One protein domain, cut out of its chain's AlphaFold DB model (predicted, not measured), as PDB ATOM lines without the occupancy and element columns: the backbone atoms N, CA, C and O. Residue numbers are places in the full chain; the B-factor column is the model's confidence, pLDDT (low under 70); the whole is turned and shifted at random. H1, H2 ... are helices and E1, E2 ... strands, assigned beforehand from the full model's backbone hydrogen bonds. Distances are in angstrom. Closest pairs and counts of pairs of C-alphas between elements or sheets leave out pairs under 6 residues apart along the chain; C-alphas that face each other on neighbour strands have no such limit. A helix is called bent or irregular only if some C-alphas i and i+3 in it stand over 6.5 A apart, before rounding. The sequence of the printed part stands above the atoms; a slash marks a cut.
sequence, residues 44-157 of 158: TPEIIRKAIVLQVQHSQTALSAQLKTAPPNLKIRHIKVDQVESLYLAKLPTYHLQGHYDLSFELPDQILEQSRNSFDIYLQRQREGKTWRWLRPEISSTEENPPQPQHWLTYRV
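AT A GLANCE: This is residues 44 to 157 of the 158 residues of an uncharacterized protein of Spirulina sp. DLM2.Bin59 (UniProt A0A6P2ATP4). A single long helix, H1, lies in the hollow of one twisted sheet that curls round it. Three long, bent strands, E1, E2 and E3, make most of the cradle, and two shorter strands, E4 and E5, carry the sheet on past the same helix, so that helix and sheet form two layers. The printed part has 114 residues, with one named helix followed along the chain by five named strands; the sheet's order is E1, E2, E3, E4, E5, antiparallel throughout, and the class is mixed, helices and strands. The whole is only just compact, close to loose, with a radius of gyration of the C-alphas of 15.6 A and spans of 48 by 32 by 26 A.

IN THESE COORDINATES: H1 takes residues 45 to 67, 32.2 A from first to last C-alpha, and begins with C-alpha 45 at (139.999, 106.199, 156.225). It has a kink of 30 degrees near residue 60. E1 is residues 73 to 89, 33.0 A long, and bends by 92 degrees at residue 86. E2, residues 92 to 106, is 37.1 A long and bends by 73 degrees at residue 99. E3, residues 111 to 125, is 34.8 A long, bends by 75 degrees at residue 115, and begins with C-alpha 111 at (126.796, 90.072, 169.331). E4 is residues 132 to 138, and E5 is residues 151 to 156, ending with C-alpha 156 at (140.586, 95.151, 144.635).

HOW THE PARTS SIT: The five strands form a meander, each the antiparallel neighbour of the one before, and each successive pair is a hairpin. From edge strand E1 to edge strand E5 the strands' lines turn by 130 degrees. Between E1 and E2, N 85 and O 96 are within hydrogen-bond range at 2.9 A; between E2 and E3, N 97 and O 121 at 2.8 A; between E3 and E4, N 135 and O 122 at 2.8 A; between E4 and E5, N 136 and O 153 at 2.9 A. E1 and E5 are apart. H1 is on the sheet. Its closest C-alphas to E1 are those of Arg 49 and Ile 76, 6.9 A; to E3, Ile 52 and Phe 119, 7.2 A; to E4, Ala 51 and Trp 134, 6.2 A. In H1, 17 of 19 O i to N i+4 pairs are within hydrogen-bond range.

THE WHOLE: The C-alphas farthest apart are those of Lys 91 and Asp 109, 48.0 A. The printed part has no cut. The link from E4 to E5, residues 139 to 150, is long; these 12 residues are under 70 in pLDDT, against a mean of 86.0 over the printed part.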
ATOM      1  N   THR A  44     142.472 107.094 152.061       92.50
ATOM      2  CA  THR A  44     141.502 107.687 152.985       92.50
ATOM      3  C   THR A  44     141.046 106.664 154.034       92.50
ATOM      4  O   THR A  44     141.100 105.456 153.773       92.50
ATOM      5  N   PRO A  45     140.514 107.105 155.192       91.56
ATOM      6  CA  PRO A  45     139.999 106.199 156.225       91.56
ATOM      7  C   PRO A  45     138.970 105.183 155.707       91.56
ATOM      8  O   PRO A  45     138.938 104.041 156.159       91.56
ATOM      9  N   GLU A  46     138.168 105.564 154.708       92.75
ATOM     10  CA  GLU A  46     137.204 104.674 154.052       92.75
ATOM     11  C   GLU A  46     137.877 103.532 153.279       92.75
ATOM     12  O   GLU A  46     137.424 102.389 153.337       92.75
ATOM     13  N   ILE A  47     138.975 103.818 152.572       93.62
ATOM     14  CA  ILE A  47     139.750 102.792 151.860       93.62
ATOM     15  C   ILE A  47     140.416 101.848 152.863       93.62
ATOM     16  O   ILE A  47     140.374 100.634 152.669       93.62
ATOM     17  N   ILE A  48     140.961 102.389 153.955       94.56
ATOM     18  CA  ILE A  48     141.558 101.596 155.039       94.56
ATOM     19  C   ILE A  48     140.505 100.665 155.650       94.56
ATOM     20  O   ILE A  48     140.734  99.462 155.742       94.56
ATOM     21  N   ARG A  49     139.310 101.180 155.975       94.81
ATOM     22  CA  ARG A  49     138.200 100.367 156.495       94.81
ATOM     23  C   ARG A  49     137.839  99.225 155.555       94.81
ATOM     24  O   ARG A  49     137.742  98.087 156.000       94.81
ATOM     25  N   LYS A  50     137.650  99.512 154.261       93.75
ATOM     26  CA  LYS A  50     137.317  98.486 153.259       93.75
ATOM     27  C   LYS A  50     138.408  97.422 153.146       93.75
ATOM     28  O   LYS A  50     138.092  96.244 153.030       93.75
ATOM     29  N   ALA A  51     139.675  97.819 153.213       94.06
ATOM     30  CA  ALA A  51     140.794  96.888 153.181       94.06
ATOM     31  C   ALA A  51     140.834  95.978 154.419       94.06
ATOM     32  O   ALA A  51     140.982  94.768 154.270       94.06
ATOM     33  N   ILE A  52     140.618  96.531 155.620       93.69
ATOM     34  CA  ILE A  52     140.522  95.747 156.863       93.69
ATOM     35  C   ILE A  52     139.332  94.779 156.791       93.69
ATOM     36  O   ILE A  52     139.481  93.601 157.108       93.69
ATOM     37  N   VAL A  53     138.168  95.233 156.308       92.31
ATOM     38  CA  VAL A  53     137.003  94.362 156.065       92.31
ATOM     39  C   VAL A  53     137.381  93.198 155.150       92.31
ATOM     40  O   VAL A  53     137.114  92.053 155.502       92.31
ATOM     41  N   LEU A  54     138.046  93.463 154.020       90.94
ATOM     42  CA  LEU A  54     138.488  92.420 153.087       90.94
ATOM     43  C   LEU A  54     139.473  91.432 153.732       90.94
ATOM     44  O   LEU A  54     139.365  90.224 153.510       90.94
ATOM     45  N   GLN A  55     140.408  91.917 154.553       90.38
ATOM     46  CA  GLN A  55     141.349  91.068 155.288       90.38
ATOM     47  C   GLN A  55     140.636  90.143 156.281       90.38
ATOM     48  O   GLN A  55     140.902  88.936 156.311       90.38
ATOM     49  N   VAL A  56     139.706  90.689 157.068       89.62
ATOM     50  CA  VAL A  56     138.919  89.917 158.038       89.62
ATOM     51  C   VAL A  56     138.017  88.919 157.318       89.62
ATOM     52  O   VAL A  56     137.993  87.749 157.687       89.62
ATOM     53  N   GLN A  57     137.328  89.331 156.248       87.88
ATOM     54  CA  GLN A  57     136.487  88.445 155.438       87.88
ATOM     55  C   GLN A  57     137.269  87.248 154.912       87.88
ATOM     56  O   GLN A  57     136.828  86.116 155.073       87.88
ATOM     57  N   HIS A  58     138.455  87.476 154.350       84.44
ATOM     58  CA  HIS A  58     139.266  86.382 153.830       84.44
ATOM     59  C   HIS A  58     139.714  85.402 154.930       84.44
ATOM     60  O   HIS A  58     139.867  84.210 154.666       84.44
ATOM     61  N   SER A  59     139.900  85.882 156.161       83.12
ATOM     62  CA  SER A  59     140.208  85.027 157.315       83.12
ATOM     63  C   SER A  59     138.971  84.244 157.777       83.12
ATOM     64  O   SER A  59     139.053  83.053 158.075       83.12
ATOM     65  N   GLN A  60     137.797  84.879 157.761       80.00
ATOM     66  CA  GLN A  60     136.531  84.265 158.162       80.00
ATOM     67  C   GLN A  60     135.995  83.237 157.169       80.00
ATOM     68  O   GLN A  60     135.341  82.288 157.595       80.00
ATOM     69  N   THR A  61     136.257  83.383 155.867       75.25
ATOM     70  CA  THR A  61     135.813  82.402 154.864       75.25
ATOM     71  C   THR A  61     136.383  81.016 155.161       75.25
ATOM     72  O   THR A  61     135.658  80.026 155.072       75.25
ATOM     73  N   ALA A  62     137.649  80.940 155.580       76.62
ATOM     74  CA  ALA A  62     138.275  79.680 155.971       76.62
ATOM     75  C   ALA A  62     137.599  79.068 157.210       76.62
ATOM     76  O   ALA A  62     137.322  77.871 157.230       76.62
ATOM     77  N   LEU A  63     137.276  79.895 158.212       71.00
ATOM     78  CA  LEU A  63     136.594  79.453 159.431       71.00
ATOM     79  C   LEU A  63     135.156  78.988 159.157       71.00
ATOM     80  O   LEU A  63     134.747  77.915 159.586       71.00
ATOM     81  N   SER A  64     134.398  79.780 158.400       78.00
ATOM     82  CA  SER A  64     132.992  79.508 158.071       78.00
ATOM     83  C   SER A  64     132.860  78.226 157.249       78.00
ATOM     84  O   SER A  64     131.947  77.436 157.477       78.00
ATOM     85  N   ALA A  65     133.814  77.970 156.344       78.38
ATOM     86  CA  ALA A  65     133.880  76.721 155.592       78.38
ATOM     87  C   ALA A  65     134.082  75.498 156.505       78.38
ATOM     88  O   ALA A  65     133.444  74.469 156.293       78.38
ATOM     89  N   GLN A  66     134.923  75.610 157.539       79.69
ATOM     90  CA  GLN A  66     135.144  74.530 158.510       79.69
ATOM     91  C   GLN A  66     133.922  74.299 159.406       79.69
ATOM     92  O   GLN A  66     133.568  73.157 159.688       79.69
ATOM     93  N   LEU A  67     133.254  75.379 159.813       80.56
ATOM     94  CA  LEU A  67     132.083  75.331 160.691       80.56
ATOM     95  C   LEU A  67     130.774  75.027 159.941       80.56
ATOM     96  O   LEU A  67     129.755  74.785 160.579       80.56
ATOM     97  N   LYS A  68     130.796  75.001 158.599       82.62
ATOM     98  CA  LYS A  68     129.617  74.844 157.721       82.62
ATOM     99  C   LYS A  68     128.508  75.862 158.017       82.62
ATOM    100  O   LYS A  68     127.325  75.569 157.856       82.62
ATOM    101  N   THR A  69     128.890  77.061 158.438       76.56
ATOM    102  CA  THR A  69     127.976  78.159 158.765       76.56
ATOM    103  C   THR A  69     128.075  79.273 157.731       76.56
ATOM    104  O   THR A  69     129.095  79.433 157.058       76.56
ATOM    105  N   ALA A  70     127.020  80.081 157.609       77.75
ATOM    106  CA  ALA A  70     127.100  81.323 156.849       77.75
ATOM    107  C   ALA A  70     128.102  82.290 157.519       77.75
ATOM    108  O   ALA A  70     128.178  82.318 158.752       77.75
ATOM    109  N   PRO A  71     128.869  83.078 156.745       76.38
ATOM    110  CA  PRO A  71     129.773  84.070 157.312       76.38
ATOM    111  C   PRO A  71     128.971  85.154 158.059       76.38
ATOM    112  O   PRO A  71     128.005  85.680 157.497       76.38
ATOM    113  N   PRO A  72     129.343  85.501 159.306       79.06
ATOM    114  CA  PRO A  72     128.610  86.483 160.098       79.06
ATOM    115  C   PRO A  72     128.787  87.900 159.541       79.06
ATOM    116  O   PRO A  72     129.783  88.217 158.880       79.06
ATOM    117  N   ASN A  73     127.829  88.781 159.846       84.38
ATOM    118  CA  ASN A  73     127.957  90.196 159.512       84.38
ATOM    119  C   ASN A  73     129.012  90.833 160.424       84.38
ATOM    120  O   ASN A  73     128.974  90.671 161.645       84.38
ATOM    121  N   LEU A  74     129.972  91.537 159.823       88.62
ATOM    122  CA  LEU A  74     131.101  92.134 160.524       88.62
ATOM    123  C   LEU A  74     131.091  93.655 160.375       88.62
ATOM    124  O   LEU A  74     130.913  94.199 159.281       88.62
ATOM    125  N   LYS A  75     131.335  94.351 161.482       91.25
ATOM    126  CA  LYS A  75     131.432  95.812 161.531       91.25
ATOM    127  C   LYS A  75     132.783  96.216 162.110       91.25
ATOM    128  O   LYS A  75     133.136  95.798 163.206       91.25
ATOM    129  N   ILE A  76     133.511  97.056 161.375       92.75
ATOM    130  CA  ILE A  76     134.795  97.632 161.797       92.75
ATOM    131  C   ILE A  76     134.560  99.049 162.319       92.75
ATOM    132  O   ILE A  76     133.985  99.883 161.612       92.75
ATOM    133  N   ARG A  77     135.022  99.337 163.538       92.94
ATOM    134  CA  ARG A  77     134.880 100.634 164.217       92.94
ATOM    135  C   ARG A  77     136.215 101.100 164.802       92.94
ATOM    136  O   ARG A  77     137.175 100.341 164.848       92.94
ATOM    137  N   HIS A  78     136.274 102.381 165.177       94.12
ATOM    138  CA  HIS A  78     137.425 103.021 165.837       94.12
ATOM    139  C   HIS A  78     138.796 102.683 165.225       94.12
ATOM    140  O   HIS A  78     139.737 102.334 165.932       94.12
ATOM    141  N   ILE A  79     138.916 102.791 163.899       95.69
ATOM    142  CA  ILE A  79     140.198 102.569 163.222       95.69
ATOM    143  C   ILE A  79     141.161 103.682 163.626       95.69
ATOM    144  O   ILE A  79     140.916 104.857 163.345       95.69
ATOM    145  N   LYS A  80     142.280 103.291 164.227       96.12
ATOM    146  CA  LYS A  80     143.405 104.159 164.539       96.12
ATOM    147  C   LYS A  80     144.628 103.660 163.786       96.12
ATOM    148  O   LYS A  80     145.034 102.517 163.956       96.12
ATOM    149  N   VAL A  81     145.199 104.520 162.950       95.88
ATOM    150  CA  VAL A  81     146.454 104.244 162.245       95.88
ATOM    151  C   VAL A  81     147.593 104.761 163.113       95.88
ATOM    152  O   VAL A  81     147.608 105.944 163.451       95.88
ATOM    153  N   ASP A  82     148.519 103.883 163.478       95.88
ATOM    154  CA  ASP A  82     149.670 104.226 164.313       95.88
ATOM    155  C   ASP A  82     150.924 104.475 163.466       95.88
ATOM    156  O   ASP A  82     151.731 105.338 163.807       95.88
ATOM    157  N   GLN A  83     151.079 103.761 162.344       94.75
ATOM    158  CA  GLN A  83     152.223 103.911 161.440       94.75
ATOM    159  C   GLN A  83     151.787 103.927 159.975       94.75
ATOM    160  O   GLN A  83     150.877 103.200 159.568       94.75
ATOM    161  N   VAL A  84     152.466 104.767 159.189       94.38
ATOM    162  CA  VAL A  84     152.291 104.891 157.739       94.38
ATOM    163  C   VAL A  84     153.666 104.943 157.094       94.38
ATOM    164  O   VAL A  84     154.375 105.941 157.219       94.38
ATOM    165  N   GLU A  85     154.026 103.894 156.364       92.81
ATOM    166  CA  GLU A  85     155.231 103.863 155.545       92.81
ATOM    167  C   GLU A  85     154.861 103.916 154.062       92.81
ATOM    168  O   GLU A  85     153.988 103.198 153.580       92.81
ATOM    169  N   SER A  86     155.532 104.791 153.316       92.44
ATOM    170  CA  SER A  86     155.341 104.949 151.876       92.44
ATOM    171  C   SER A  86     156.521 104.349 151.114       92.44
ATOM    172  O   SER A  86     157.667 104.766 151.313       92.44
ATOM    173  N   LEU A  87     156.235 103.456 150.174       91.12
ATOM    174  CA  LEU A  87     157.217 102.814 149.310       91.12
ATOM    175  C   LEU A  87     156.699 102.697 147.871       91.12
ATOM    176  O   LEU A  87     155.510 102.851 147.593       91.12
ATOM    177  N   TYR A  88     157.596 102.410 146.934       89.69
ATOM    178  CA  TYR A  88     157.208 102.023 145.582       89.69
ATOM    179  C   TYR A  88     157.351 100.516 145.426       89.69
ATOM    180  O   TYR A  88     158.441  99.977 145.584       89.69
ATOM    181  N   LEU A  89     156.265  99.855 145.037       88.44
ATOM    182  CA  LEU A  89     156.277  98.448 144.657       88.44
ATOM    183  C   LEU A  89     155.850  98.339 143.197       88.44
ATOM    184  O   LEU A  89     154.830  98.908 142.811       88.44
ATOM    185  N   ALA A  90     156.648  97.663 142.366       87.56
ATOM    186  CA  ALA A  90     156.417  97.559 140.919       87.56
ATOM    187  C   ALA A  90     156.158  98.923 140.229       87.56
ATOM    188  O   ALA A  90     155.330  99.036 139.324       87.56
ATOM    189  N   LYS A  91     156.878  99.973 140.659       88.31
ATOM    190  CA  LYS A  91     156.730 101.372 140.195       88.31
ATOM    191  C   LYS A  91     155.372 102.016 140.518       88.31
ATOM    192  O   LYS A  91     155.019 103.026 139.913       88.31
ATOM    193  N   LEU A  92     154.619 101.467 141.472       91.94
ATOM    194  CA  LEU A  92     153.345 102.018 141.935       91.94
ATOM    195  C   LEU A  92     153.435 102.480 143.398       91.94
ATOM    196  O   LEU A  92     154.033 101.774 144.219       91.94
ATOM    197  N   PRO A  93     152.831 103.636 143.746       93.31
ATOM    198  CA  PRO A  93     152.734 104.096 145.127       93.31
ATOM    199  C   PRO A  93     152.064 103.052 146.014       93.31
ATOM    200  O   PRO A  93     150.933 102.639 145.749       93.31
ATOM    201  N   THR A  94     152.759 102.637 147.063       94.25
ATOM    202  CA  THR A  94     152.306 101.621 148.009       94.25
ATOM    203  C   THR A  94     152.493 102.141 149.429       94.25
ATOM    204  O   THR A  94     153.516 102.742 149.747       94.25
ATOM    205  N   TYR A  95     151.486 101.933 150.268       94.94
ATOM    206  CA  TYR A  95     151.476 102.364 151.658       94.94
ATOM    207  C   TYR A  95     151.331 101.150 152.556       94.94
ATOM    208  O   TYR A  95     150.354 100.410 152.429       94.94
ATOM    209  N   HIS A  96     152.289 100.955 153.446       95.25
ATOM    210  CA  HIS A  96     152.197 100.010 154.545       95.25
ATOM    211  C   HIS A  96     151.604 100.733 155.752       95.25
ATOM    212  O   HIS A  96     152.058 101.814 156.128       95.25
ATOM    213  N   LEU A  97     150.521 100.185 156.291       95.62
ATOM    214  CA  LEU A  97     149.749 100.784 157.368       95.62
ATOM    215  C   LEU A  97     149.623  99.789 158.504       95.62
ATOM    216  O   LEU A  97     149.180  98.657 158.295       95.62
ATOM    217  N   GLN A  98     149.926 100.259 159.706       96.62
ATOM    218  CA  GLN A  98     149.756  99.490 160.928       96.62
ATOM    219  C   GLN A  98     148.939 100.285 161.934       96.62
ATOM    220  O   GLN A  98     149.023 101.516 162.002       96.62
ATOM    221  N   GLY A  99     148.144  99.580 162.725       96.75
ATOM    222  CA  GLY A  99     147.355 100.209 163.767       96.75
ATOM    223  C   GLY A  99     146.356  99.265 164.401       96.75
ATOM    224  O   GLY A  99     146.559  98.050 164.415       96.75
ATOM    225  N   HIS A 100     145.268  99.833 164.917       97.31
ATOM    226  CA  HIS A 100     144.262  99.106 165.677       97.31
ATOM    227  C   HIS A 100     142.832  99.437 165.244       97.31
ATOM    228  O   HIS A 100     142.557 100.508 164.703       97.31
ATOM    229  N   TYR A 101     141.913  98.509 165.495       96.00
ATOM    230  CA  TYR A 101     140.487  98.655 165.228       96.00
ATOM    231  C   TYR A 101     139.643  97.840 166.210       96.00
ATOM    232  O   TYR A 101     140.088  96.842 166.782       96.00
ATOM    233  N   ASP A 102     138.384  98.232 166.348       95.69
ATOM    234  CA  ASP A 102     137.373  97.448 167.045       95.69
ATOM    235  C   ASP A 102     136.534  96.672 166.027       95.69
ATOM    236  O   ASP A 102     136.192  97.177 164.951       95.69
ATOM    237  N   LEU A 103     136.204  95.435 166.368       93.19
ATOM    238  CA  LEU A 103     135.468  94.496 165.539       93.19
ATOM    239  C   LEU A 103     134.209  94.058 166.267       93.19
ATOM    240  O   LEU A 103     134.259  93.677 167.433       93.19
ATOM    241  N   SER A 104     133.085  94.065 165.563       91.50
ATOM    242  CA  SER A 104     131.857  93.445 166.045       91.50
ATOM    243  C   SER A 104     131.368  92.410 165.060       91.50
ATOM    244  O   SER A 104     131.243  92.707 163.870       91.50
ATOM    245  N   PHE A 105     131.056  91.230 165.578       86.88
ATOM    246  CA  PHE A 105     130.387  90.166 164.853       86.88
ATOM    247  C   PHE A 105     128.943  90.077 165.310       86.88
ATOM    248  O   PHE A 105     128.664  89.962 166.503       86.88
ATOM    249  N   GLU A 106     128.036  90.090 164.348       86.44
ATOM    250  CA  GLU A 106     126.635  89.770 164.574       86.44
ATOM    251  C   GLU A 106     126.446  88.297 164.215       86.44
ATOM    252  O   GLU A 106     126.437  87.923 163.038       86.44
ATOM    253  N   LEU A 107     126.377  87.452 165.246       81.50
ATOM    254  CA  LEU A 107     125.981  86.054 165.121       81.50
ATOM    255  C   LEU A 107     124.458  85.954 165.301       81.50
ATOM    256  O   LEU A 107     123.864  86.860 165.890       81.50
ATOM    257  N   PRO A 108     123.817  84.865 164.833       81.50
ATOM    258  CA  PRO A 108     122.368  84.701 164.953       81.50
ATOM    259  C   PRO A 108     121.839  84.894 166.381       81.50
ATOM    260  O   PRO A 108     120.812  85.542 166.562       81.50
ATOM    261  N   ASP A 109     122.580  84.401 167.378       84.12
ATOM    262  CA  ASP A 109     122.124  84.365 168.773       84.12
ATOM    263  C   ASP A 109     122.811  85.402 169.679       84.12
ATOM    264  O   ASP A 109     122.410  85.589 170.827       84.12
ATOM    265  N   GLN A 110     123.866  86.074 169.201       85.94
ATOM    266  CA  GLN A 110     124.664  86.983 170.029       85.94
ATOM    267  C   GLN A 110     125.496  87.979 169.220       85.94
ATOM    268  O   GLN A 110     125.916  87.714 168.095       85.94
ATOM    269  N   ILE A 111     125.817  89.112 169.846       87.56
ATOM    270  CA  ILE A 111     126.796  90.072 169.331       87.56
ATOM    271  C   ILE A 111     128.105  89.864 170.088       87.56
ATOM    272  O   ILE A 111     128.131  89.897 171.317       87.56
ATOM    273  N   LEU A 112     129.192  89.648 169.352       89.06
ATOM    274  CA  LEU A 112     130.538  89.562 169.908       89.06
ATOM    275  C   LEU A 112     131.315  90.820 169.555       89.06
ATOM    276  O   LEU A 112     131.432  91.167 168.381       89.06
ATOM    277  N   GLU A 113     131.882  91.476 170.562       92.88
ATOM    278  CA  GLU A 113     132.746  92.637 170.375       92.88
ATOM    279  C   GLU A 113     134.184  92.306 170.766       92.88
ATOM    280  O   GLU A 113     134.453  91.745 171.827       92.88
ATOM    281  N   GLN A 114     135.116  92.668 169.896       92.38
ATOM    282  CA  GLN A 114     136.548  92.572 170.120       92.38
ATOM    283  C   GLN A 114     137.134  93.967 169.964       92.38
ATOM    284  O   GLN A 114     136.978  94.595 168.918       92.38
ATOM    285  N   SER A 115     137.814  94.455 170.993       94.12
ATOM    286  CA  SER A 115     138.449  95.771 170.963       94.12
ATOM    287  C   SER A 115     139.948  95.657 170.712       94.12
ATOM    288  O   SER A 115     140.567  94.648 171.051       94.12
ATOM    289  N   ARG A 116     140.538  96.717 170.143       93.00
ATOM    290  CA  ARG A 116     141.998  96.849 169.971       93.00
ATOM    291  C   ARG A 116     142.633  95.706 169.158       93.00
ATOM    292  O   ARG A 116     143.765  95.305 169.418       93.00
ATOM    293  N   ASN A 117     141.934  95.201 168.148       94.31
ATOM    294  CA  ASN A 117     142.518  94.272 167.182       94.31
ATOM    295  C   ASN A 117     143.573  95.006 166.361       94.31
ATOM    296  O   ASN A 117     143.321  96.118 165.904       94.31
ATOM    297  N   SER A 118     144.736  94.400 166.156       95.56
ATOM    298  CA  SER A 118     145.791  94.995 165.337       95.56
ATOM    299  C   SER A 118     145.555  94.711 163.852       95.56
ATOM    300  O   SER A 118     145.065  93.642 163.486       95.56
ATOM    301  N   PHE A 119     145.933  95.647 162.987       94.88
ATOM    302  CA  PHE A 119     146.001  95.428 161.544       94.88
ATOM    303  C   PHE A 119     147.389  95.775 161.007       94.88
ATOM    304  O   PHE A 119     148.053  96.684 161.506       94.88
ATOM    305  N   ASP A 120     147.785  95.055 159.963       94.81
ATOM    306  CA  ASP A 120     148.984  95.277 159.159       94.81
ATOM    307  C   ASP A 120     148.584  95.043 157.695       94.81
ATOM    308  O   ASP A 120     148.221  93.924 157.313       94.81
ATOM    309  N   ILE A 121     148.534  96.118 156.904       94.56
ATOM    310  CA  ILE A 121     148.066  96.068 155.516       94.56
ATOM    311  C   ILE A 121     148.963  96.858 154.576       94.56
ATOM    312  O   ILE A 121     149.464  97.931 154.906       94.56
ATOM    313  N   TYR A 122     149.062  96.369 153.342       95.19
ATOM    314  CA  TYR A 122     149.705  97.066 152.236       95.19
ATOM    315  C   TYR A 122     148.645  97.522 151.234       95.19
ATOM    316  O   TYR A 122     147.861  96.718 150.727       95.19
ATOM    317  N   LEU A 123     148.615  98.817 150.929       95.62
ATOM    318  CA  LEU A 123     147.684  99.423 149.984       95.62
ATOM    319  C   LEU A 123     148.424 100.062 148.821       95.62
ATOM    320  O   LEU A 123     149.149 101.040 148.988       95.62
ATOM    321  N   GLN A 124     148.191  99.540 147.622       95.06
ATOM    322  CA  GLN A 124     148.783 100.040 146.390       95.06
ATOM    323  C   GLN A 124     147.776 100.845 145.580       95.06
ATOM    324  O   GLN A 124     146.708 100.355 145.193       95.06
ATOM    325  N   ARG A 125     148.159 102.074 145.256       94.25
ATOM    326  CA  ARG A 125     147.400 102.946 144.368       94.25
ATOM    327  C   ARG A 125     147.725 102.616 142.913       94.25
ATOM    328  O   ARG A 125     148.893 102.516 142.544       94.25
ATOM    329  N   GLN A 126     146.699 102.441 142.085       94.06
ATOM    330  CA  GLN A 126     146.888 102.124 140.664       94.06
ATOM    331  C   GLN A 126     147.225 103.372 139.835       94.06
ATOM    332  O   GLN A 126     147.088 104.501 140.313       94.06
ATOM    333  N   ARG A 127     147.664 103.171 138.585       88.62
ATOM    334  CA  ARG A 127     148.148 104.241 137.688       88.62
ATOM    335  C   ARG A 127     147.113 105.332 137.442       88.62
ATOM    336  O   ARG A 127     147.464 106.501 137.358       88.62
ATOM    337  N   GLU A 128     145.840 104.960 137.379       85.69
ATOM    338  CA  GLU A 128     144.717 105.875 137.176       85.69
ATOM    339  C   GLU A 128     144.454 106.746 138.415       85.69
ATOM    340  O   GLU A 128     143.669 107.691 138.362       85.69
ATOM    341  N   GLY A 129     145.058 106.407 139.560       83.75
ATOM    342  CA  GLY A 129     144.977 107.158 140.809       83.75
ATOM    343  C   GLY A 129     143.631 107.063 141.532       83.75
ATOM    344  O   GLY A 129     143.491 107.649 142.607       83.75
ATOM    345  N   LYS A 130     142.650 106.346 140.977       85.56
ATOM    346  CA  LYS A 130     141.280 106.247 141.512       85.56
ATOM    347  C   LYS A 130     141.006 104.939 142.244       85.56
ATOM    348  O   LYS A 130     140.087 104.888 143.052       85.56
ATOM    349  N   THR A 131     141.782 103.903 141.960       92.19
ATOM    350  CA  THR A 131     141.560 102.551 142.470       92.19
ATOM    351  C   THR A 131     142.690 102.128 143.394       92.19
ATOM    352  O   THR A 131     143.844 102.564 143.271       92.19
ATOM    353  N   TRP A 132     142.327 101.269 144.341       94.75
ATOM    354  CA  TRP A 132     143.215 100.775 145.383       94.75
ATOM    355  C   TRP A 132     143.202  99.256 145.390       94.75
ATOM    356  O   TRP A 132     142.148  98.627 145.244       94.75
ATOM    357  N   ARG A 133     144.381  98.669 145.578       94.69
ATOM    358  CA  ARG A 133     144.543  97.228 145.749       94.69
ATOM    359  C   ARG A 133     145.175  96.946 147.099       94.69
ATOM    360  O   ARG A 133     146.190  97.543 147.441       94.69
ATOM    361  N   TRP A 134     144.565  96.037 147.842       94.62
ATOM    362  CA  TRP A 134     145.182  95.426 149.003       94.62
ATOM    363  C   TRP A 134     146.186  94.390 148.518       94.62
ATOM    364  O   TRP A 134     145.851  93.542 147.687       94.62
ATOM    365  N   LEU A 135     147.414  94.501 149.007       92.62
ATOM    366  CA  LEU A 135     148.469  93.541 148.757       92.62
ATOM    367  C   LEU A 135     148.616  92.659 149.991       92.62
ATOM    368  O   LEU A 135     148.774  93.157 151.107       92.62
ATOM    369  N   ARG A 136     148.587  91.347 149.782       89.56
ATOM    370  CA  ARG A 136     148.961  90.375 150.801       89.56
ATOM    371  C   ARG A 136     150.309  89.769 150.414       89.56
ATOM    372  O   ARG A 136     150.396  89.215 149.313       89.56
ATOM    373  N   PRO A 137     151.334  89.872 151.272       85.44
ATOM    374  CA  PRO A 137     152.601  89.205 151.026       85.44
ATOM    375  C   PRO A 137     152.383  87.691 151.060       85.44
ATOM    376  O   PRO A 137     151.783  87.164 152.000       85.44
ATOM    377  N   GLU A 138     152.849  86.992 150.033       80.25
ATOM    378  CA  GLU A 138     152.992  85.543 150.082       80.25
ATOM    379  C   GLU A 138     154.374  85.263 150.668       80.25
ATOM    380  O   GLU A 138     155.402  85.508 150.034       80.25
ATOM    381  N   ILE A 139     154.397  84.856 151.936       67.56
ATOM    382  CA  ILE A 139     155.640  84.528 152.625       67.56
ATOM    383  C   ILE A 139     156.058  83.148 152.116       67.56
ATOM    384  O   ILE A 139     155.535  82.130 152.568       67.56
ATOM    385  N   SER A 140     156.967  83.105 151.145       55.19
ATOM    386  CA  SER A 140     157.726  81.888 150.877       55.19
ATOM    387  C   SER A 140     158.682  81.672 152.050       55.19
ATOM    388  O   SER A 140     159.305  82.608 152.541       55.19
ATOM    389  N   SER A 141     158.800  80.436 152.529       54.31
ATOM    390  CA  SER A 141     159.684  80.036 153.635       54.31
ATOM    391  C   SER A 141     161.182  80.137 153.300       54.31
ATOM    392  O   SER A 141     162.002  79.475 153.929       54.31
ATOM    393  N   THR A 142     161.550  80.910 152.280       52.38
ATOM    394  CA  THR A 142     162.936  81.124 151.884       52.38
ATOM    395  C   THR A 142     163.491  82.241 152.755       52.38
ATOM    396  O   THR A 142     163.062  83.388 152.652       52.38
ATOM    397  N   GLU A 143     164.417  81.875 153.637       51.00
ATOM    398  CA  GLU A 143     165.177  82.758 154.523       51.00
ATOM    399  C   GLU A 143     166.055  83.740 153.721       51.00
ATOM    400  O   GLU A 143     167.276  83.630 153.682       51.00
ATOM    401  N   GLU A 144     165.448  84.712 153.046       54.41
ATOM    402  CA  GLU A 144     166.156  85.906 152.592       54.41
ATOM    403  C   GLU A 144     166.037  86.967 153.689       54.41
ATOM    404  O   GLU A 144     164.945  87.269 154.164       54.41
ATOM    405  N   ASN A 145     167.172  87.499 154.140       44.38
ATOM    406  CA  ASN A 145     167.231  88.561 155.139       44.38
ATOM    407  C   ASN A 145     167.636  89.874 154.439       44.38
ATOM    408  O   ASN A 145     168.768  89.953 153.957       44.38
ATOM    409  N   PRO A 146     166.768  90.904 154.365       53.44
ATOM    410  CA  PRO A 146     165.425  90.989 154.941       53.44
ATOM    411  C   PRO A 146     164.373  90.236 154.104       53.44
ATOM    412  O   PRO A 146     164.493  90.208 152.878       53.44
ATOM    413  N   PRO A 147     163.319  89.683 154.734       54.75
ATOM    414  CA  PRO A 147     162.284  88.929 154.037       54.75
ATOM    415  C   PRO A 147     161.510  89.860 153.106       54.75
ATOM    416  O   PRO A 147     160.633  90.612 153.531       54.75
ATOM    417  N   GLN A 148     161.854  89.829 151.821       57.44
ATOM    418  CA  GLN A 148     161.054  90.459 150.785       57.44
ATOM    419  C   GLN A 148     160.083  89.415 150.237       57.44
ATOM    420  O   GLN A 148     160.520  88.370 149.754       57.44
ATOM    421  N   PRO A 149     158.765  89.654 150.301       62.72
ATOM    422  CA  PRO A 149     157.800  88.738 149.711       62.72
ATOM    423  C   PRO A 149     158.053  88.640 148.206       62.72
ATOM    424  O   PRO A 149     157.954  89.629 147.472       62.72
ATOM    425  N   GLN A 150     158.394  87.433 147.757       64.19
ATOM    426  CA  GLN A 150     158.695  87.160 146.354       64.19
ATOM    427  C   GLN A 150     157.436  87.306 145.491       64.19
ATOM    428  O   GLN A 150     157.521  87.777 144.357       64.19
ATOM    429  N   HIS A 151     156.258  87.006 146.052       80.44
ATOM    430  CA  HIS A 151     154.965  87.188 145.400       80.44
ATOM    431  C   HIS A 151     153.983  87.986 146.263       80.44
ATOM    432  O   HIS A 151     153.968  87.911 147.493       80.44
ATOM    433  N   TRP A 152     153.124  88.746 145.584       85.62
ATOM    434  CA  TRP A 152     152.072  89.546 146.200       85.62
ATOM    435  C   TRP A 152     150.718  89.147 145.629       85.62
ATOM    436  O   TRP A 152     150.463  89.311 144.432       85.62
ATOM    437  N   LEU A 153     149.817  88.692 146.495       87.38
ATOM    438  CA  LEU A 153     148.417  88.514 146.131       87.38
ATOM    439  C   LEU A 153     147.733  89.880 146.151       87.38
ATOM    440  O   LEU A 153     147.917  90.661 147.085       87.38
ATOM    441  N   THR A 154     146.943  90.182 145.120       89.12
ATOM    442  CA  THR A 154     146.318  91.501 144.969       89.12
ATOM    443  C   THR A 154     144.800  91.401 144.958       89.12
ATOM    444  O   THR A 154     144.216  90.683 144.149       89.12
ATOM    445  N   TYR A 155     144.150  92.180 145.817       88.56
ATOM    446  CA  TYR A 155     142.695  92.230 145.944       88.56
ATOM    447  C   TYR A 155     142.208  93.653 145.702       88.56
ATOM    448  O   TYR A 155     142.796  94.611 146.199       88.56
ATOM    449  N   ARG A 156     141.139  93.822 144.922       90.00
ATOM    450  CA  ARG A 156     140.586  95.151 144.635       90.00
ATOM    451  C   ARG A 156     139.779  95.658 145.830       90.00
ATOM    452  O   ARG A 156     138.898  94.958 146.312       90.00
ATOM    453  N   VAL A 157     140.066  96.885 146.261       88.44
ATOM    454  CA  VAL A 157     139.360  97.562 147.364       88.44
ATOM    455  C   VAL A 157     138.296  98.533 146.835       88.44
ATOM    456  O   VAL A 157     137.237  98.683 147.445       88.44
TER     457      VAL A 157